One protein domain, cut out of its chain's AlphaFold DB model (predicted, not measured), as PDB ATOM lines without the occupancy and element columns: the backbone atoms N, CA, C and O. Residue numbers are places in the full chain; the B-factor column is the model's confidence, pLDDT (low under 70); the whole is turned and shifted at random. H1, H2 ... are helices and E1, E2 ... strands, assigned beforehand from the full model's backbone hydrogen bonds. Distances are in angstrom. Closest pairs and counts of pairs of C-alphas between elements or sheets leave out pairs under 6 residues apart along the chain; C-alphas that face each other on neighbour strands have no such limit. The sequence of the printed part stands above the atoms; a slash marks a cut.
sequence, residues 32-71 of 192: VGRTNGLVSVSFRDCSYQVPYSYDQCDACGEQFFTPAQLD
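AT A GLANCE: This is residues 32 to 71 of the 192 residues of the protein "Helix-turn-helix domain-containing protein" of Actinobacteria bacterium (UniProt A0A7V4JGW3). A long hairpin of two strands, E1 and E2, bends along its length, and beyond E2 the backbone folds back beside the end of that strand and leads to a single short helix, H1, off to one side of the hairpin. The printed part has 40 residues with two named strands and one named helix, in the order E1, E2, H1; the sheet is E1 - E2, antiparallel, and the class is mostly strand. The whole is only just loose, close to compact, with a radius of gyration of the C-alphas of 10.8 A, and elongated, spanning 31 by 19 by 15 A.

IN THESE COORDINATES: E1 is residues 32 to 43, 26.8 A from C-alpha 32 at (104.268, 91.960, 90.451) to C-alpha 43 at (84.007, 74.435, 91.802); it bends by 83 degrees at residue 35. E2 is residues 46 to 57, also 26.8 A long, and bends by 87 degrees at residue 53. H1 is residues 67 to 71, 6.2 A long, with C-alpha 71 at (90.847, 78.200, 82.252).

HOW THE PARTS SIT: E1 and E2 form a hairpin through a tight link of two residues, with 164 degrees between their directions. N 35 and O 54 are within hydrogen-bond range at 2.8 A, as are N 43 and O 46 at 2.8 A. Residues 63 to 64 make a short antiparallel pairing with residues 55 to 56 of E2. The closest C-alphas of E2 and H1 are those of Tyr 54 and Gln 69, 7.9 A apart. E1 and H1 are apart. In H1 every O i to N i+4 pair is within hydrogen-bond range.

THE WHOLE: The two C-alphas farthest apart are those of Asp 45 and Ala 59, at 31.5 A. The printed part has no cut. The link from E2 to H1 is short, with nine residues. The mean pLDDT of the printed part is 93.0, and no printed residue is under 70.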
ATOM      1  N   VAL A  32     104.851  93.252  90.783       95.38
ATOM      2  CA  VAL A  32     104.268  91.960  90.451       95.38
ATOM      3  C   VAL A  32     105.352  91.103  89.825       95.38
ATOM      4  O   VAL A  32     106.021  91.547  88.897       95.38
ATOM      5  N   GLY A  33     105.520  89.883  90.324       93.94
ATOM      6  CA  GLY A  33     106.428  88.894  89.753       93.94
ATOM      7  C   GLY A  33     105.838  87.492  89.812       93.94
ATOM      8  O   GLY A  33     104.879  87.239  90.543       93.94
ATOM      9  N   ARG A  34     106.419  86.572  89.040       94.81
ATOM     10  CA  ARG A  34     105.980  85.175  89.020       94.81
ATOM     11  C   ARG A  34     106.285  84.480  90.346       94.81
ATOM     12  O   ARG A  34     107.414  84.511  90.829       94.81
ATOM     13  N   THR A  35     105.285  83.805  90.893       93.81
ATOM     14  CA  THR A  35     105.356  83.005  92.113       93.81
ATOM     15  C   THR A  35     104.695  81.640  91.909       93.81
ATOM     16  O   THR A  35     103.892  81.441  90.996       93.81
ATOM     17  N   ASN A  36     105.034  80.678  92.765       95.00
ATOM     18  CA  ASN A  36     104.397  79.365  92.810       95.00
ATOM     19  C   ASN A  36     103.687  79.211  94.154       95.00
ATOM     20  O   ASN A  36     104.276  79.472  95.200       95.00
ATOM     21  N   GLY A  37     102.443  78.745  94.144       93.69
ATOM     22  CA  GLY A  37     101.684  78.560  95.375       93.69
ATOM     23  C   GLY A  37     100.407  77.756  95.181       93.69
ATOM     24  O   GLY A  37     100.142  77.222  94.103       93.69
ATOM     25  N   LEU A  38      99.615  77.664  96.247       94.62
ATOM     26  CA  LEU A  38      98.278  77.083  96.197       94.62
ATOM     27  C   LEU A  38      97.262  78.173  95.860       94.62
ATOM     28  O   LEU A  38      97.214  79.210  96.519       94.62
ATOM     29  N   VAL A  39      96.449  77.921  94.837       94.94
ATOM     30  CA  VAL A  39      95.321  78.771  94.457       94.94
ATOM     31  C   VAL A  39      94.035  78.047  94.827       94.94
ATOM     32  O   VAL A  39      93.811  76.908  94.411       94.94
ATOM     33  N   SER A  40      93.185  78.711  95.608       93.44
ATOM     34  CA  SER A  40      91.872  78.186  95.974       93.44
ATOM     35  C   SER A  40      90.873  78.478  94.860       93.44
ATOM     36  O   SER A  40      90.516  79.630  94.629       93.44
ATOM     37  N   VAL A  41      90.389  77.434  94.190       93.56
ATOM     38  CA  VAL A  41      89.393  77.542  93.117       93.56
ATOM     39  C   VAL A  41      88.077  76.949  93.600       93.56
ATOM     40  O   VAL A  41      88.029  75.787  94.013       93.56
ATOM     41  N   SER A  42      86.999  77.729  93.533       88.38
ATOM     42  CA  SER A  42      85.653  77.231  93.803       88.38
ATOM     43  C   SER A  42      85.112  76.481  92.587       88.38
ATOM     44  O   SER A  42      85.104  76.971  91.458       88.38
ATOM     45  N   PHE A  43      84.648  75.257  92.813       83.75
ATOM     46  CA  PHE A  43      84.007  74.435  91.802       83.75
ATOM     47  C   PHE A  43      82.713  73.850  92.375       83.75
ATOM     48  O   PHE A  43      82.731  72.924  93.190       83.75
ATOM     49  N   ARG A  44      81.574  74.380  91.904       80.62
ATOM     50  CA  ARG A  44      80.245  74.165  92.510       80.62
ATOM     51  C   ARG A  44      80.278  74.570  93.992       80.62
ATOM     52  O   ARG A  44      80.699  75.680  94.286       80.62
ATOM     53  N   ASP A  45      79.878  73.678  94.891       81.00
ATOM     54  CA  ASP A  45      79.763  73.942  96.330       81.00
ATOM     55  C   ASP A  45      81.052  73.618  97.113       81.00
ATOM     56  O   ASP A  45      81.067  73.688  98.339       81.00
ATOM     57  N   CYS A  46      82.137  73.247  96.419       85.50
ATOM     58  CA  CYS A  46      83.414  72.862  97.026       85.50
ATOM     59  C   CYS A  46      84.548  73.793  96.571       85.50
ATOM     60  O   CYS A  46      84.543  74.275  95.438       85.50
ATOM     61  N   SER A  47      85.566  73.965  97.416       90.56
ATOM     62  CA  SER A  47      86.803  74.682  97.077       90.56
ATOM     63  C   SER A  47      87.982  73.719  97.036       90.56
ATOM     64  O   SER A  47      88.147  72.901  97.940       90.56
ATOM     65  N   TYR A  48      88.817  73.835  96.005       93.06
ATOM     66  CA  TYR A  48      89.977  72.973  95.794       93.06
ATOM     67  C   TYR A  48      91.261  73.796  95.805       93.06
ATOM     68  O   TYR A  48      91.336  74.842  95.161       93.06
ATOM     69  N   GLN A  49      92.278  73.297  96.506       94.56
ATOM     70  CA  GLN A  49      93.619  73.879  96.509       94.56
ATOM     71  C   GLN A  49      94.412  73.316  95.331       94.56
ATOM     72  O   GLN A  49      94.720  72.123  95.290       94.56
ATOM     73  N   VAL A  50      94.727  74.169  94.359       95.00
ATOM     74  CA  VAL A  50      95.442  73.792  93.138       95.00
ATOM     75  C   VAL A  50      96.852  74.387  93.174       95.00
ATOM     76  O   VAL A  50      96.983  75.610  93.164       95.00
ATOM     77  N   PRO A  51      97.918  73.565  93.172       94.44
ATOM     78  CA  PRO A  51      99.278  74.051  92.960       94.44
ATOM     79  C   PRO A  51      99.415  74.687  91.571       94.44
ATOM     80  O   PRO A  51      99.120  74.043  90.551       94.44
ATOM     81  N   TYR A  52      99.850  75.946  91.525       96.06
ATOM     82  CA  TYR A  52      99.907  76.728  90.294       96.06
ATOM     83  C   TYR A  52     101.012  77.797  90.300       96.06
ATOM     84  O   TYR A  52     101.448  78.242  91.360       96.06
ATOM     85  N   SER A  53     101.434  78.208  89.100       95.00
ATOM     86  CA  SER A  53     102.372  79.315  88.872       95.00
ATOM     87  C   SER A  53     101.604  80.536  88.369       95.00
ATOM     88  O   SER A  53     100.929  80.462  87.337       95.00
ATOM     89  N   TYR A  54     101.652  81.632  89.115       94.56
ATOM     90  CA  TYR A  54     100.869  82.843  88.868       94.56
ATOM     91  C   TYR A  54     101.676  84.084  89.221       94.56
ATOM     92  O   TYR A  54     102.745  83.982  89.814       94.56
ATOM     93  N   ASP A  55     101.183  85.256  88.847       95.19
ATOM     94  CA  ASP A  55     101.886  86.502  89.117       95.19
ATOM     95  C   ASP A  55     101.293  87.141  90.380       95.19
ATOM     96  O   ASP A  55     100.075  87.208  90.528       95.19
ATOM     97  N   GLN A  56     102.130  87.567  91.325       95.69
ATOM     98  CA  GLN A  56     101.686  88.130  92.603       95.69
ATOM     99  C   GLN A  56     102.431  89.420  92.931       95.69
ATOM    100  O   GLN A  56     103.639  89.516  92.717       95.69
ATOM    101  N   CYS A  57     101.706  90.403  93.468       95.50
ATOM    102  CA  CYS A  57     102.296  91.621  94.014       95.50
ATOM    103  C   CYS A  57     102.970  91.352  95.367       95.50
ATOM    104  O   CYS A  57     102.322  90.853  96.289       95.50
ATOM    105  N   ASP A  58     104.232  91.751  95.511       94.81
ATOM    106  CA  ASP A  58     105.000  91.635  96.759       94.81
ATOM    107  C   ASP A  58     104.513  92.558  97.894       94.81
ATOM    108  O   ASP A  58     104.709  92.240  99.066       94.81
ATOM    109  N   ALA A  59     103.854  93.674  97.568       94.56
ATOM    110  CA  ALA A  59     103.389  94.650  98.554       94.56
ATOM    111  C   ALA A  59     101.956  94.393  99.053       94.56
ATOM    112  O   ALA A  59     101.702  94.453 100.252       94.56
ATOM    113  N   CYS A  60     101.000  94.138  98.150       95.06
ATOM    114  CA  CYS A  60      99.582  93.976  98.513       95.06
ATOM    115  C   CYS A  60      99.082  92.526  98.464       95.06
ATOM    116  O   CYS A  60      97.960  92.265  98.887       95.06
ATOM    117  N   GLY A  61      99.878  91.587  97.942       92.50
ATOM    118  CA  GLY A  61      99.515  90.170  97.851       92.50
ATOM    119  C   GLY A  61      98.513  89.819  96.747       92.50
ATOM    120  O   GLY A  61      98.169  88.641  96.611       92.50
ATOM    121  N   GLU A  62      98.071  90.800  95.953       95.38
ATOM    122  CA  GLU A  62      97.127  90.586  94.853       95.38
ATOM    123  C   GLU A  62      97.667  89.571  93.843       95.38
ATOM    124  O   GLU A  62      98.841  89.631  93.462       95.38
ATOM    125  N   GLN A  63      96.790  88.673  93.394       94.94
ATOM    126  CA  GLN A  63      97.103  87.616  92.441       94.94
ATOM    127  C   GLN A  63      96.575  87.976  91.052       94.94
ATOM    128  O   GLN A  63      95.399  88.285  90.871       94.94
ATOM    129  N   PHE A  64      97.439  87.875  90.054       93.94
ATOM    130  CA  PHE A  64      97.135  88.155  88.662       93.94
ATOM    131  C   PHE A  64      97.193  86.869  87.848       93.94
ATOM    132  O   PHE A  64      98.119  86.059  87.956       93.94
ATOM    133  N   PHE A  65      96.190  86.708  86.990       95.00
ATOM    134  CA  PHE A  65      96.050  85.551  86.126       95.00
ATOM    135  C   PHE A  65      95.633  85.990  84.727       95.00
ATOM    136  O   PHE A  65      94.741  86.820  84.546       95.00
ATOM    137  N   THR A  66      96.233  85.373  83.720       94.31
ATOM    138  CA  THR A  66      95.750  85.454  82.343       94.31
ATOM    139  C   THR A  66      94.477  84.614  82.164       94.31
ATOM    140  O   THR A  66      94.252  83.655  82.912       94.31
ATOM    141  N   PRO A  67      93.658  84.885  81.130       94.50
ATOM    142  CA  PRO A  67      92.497  84.050  80.817       94.50
ATOM    143  C   PRO A  67      92.847  82.563  80.639       94.50
ATOM    144  O   PRO A  67      92.134  81.692  81.129       94.50
ATOM    145  N   ALA A  68      93.988  82.267  80.005       93.44
ATOM    146  CA  ALA A  68      94.460  80.897  79.819       93.44
ATOM    147  C   ALA A  68      94.819  80.209  81.149       93.44
ATOM    148  O   ALA A  68      94.541  79.020  81.315       93.44
ATOM    149  N   GLN A  69      95.400  80.950  82.100       94.31
ATOM    150  CA  GLN A  69      95.686  80.430  83.439       94.31
ATOM    151  C   GLN A  69      94.401  80.152  84.222       94.31
ATOM    152  O   GLN A  69      94.292  79.095  84.841       94.31
ATOM    153  N   LEU A  70      93.407  81.046  84.148       93.94
ATOM    154  CA  LEU A  70      92.093  80.822  84.764       93.94
ATOM    155  C   LEU A  70      91.419  79.559  84.216       93.94
ATOM    156  O   LEU A  70      90.922  78.734  84.984       93.94
ATOM    157  N   ASP A  71      91.415  79.386  82.894       92.25
ATOM    158  CA  ASP A  71      90.847  78.200  82.252       92.25
ATOM    159  C   ASP A  71      91.557  76.916  82.706       92.25
ATOM    160  O   ASP A  71      90.906  75.900  82.967       92.25
TER     161      ASP A  71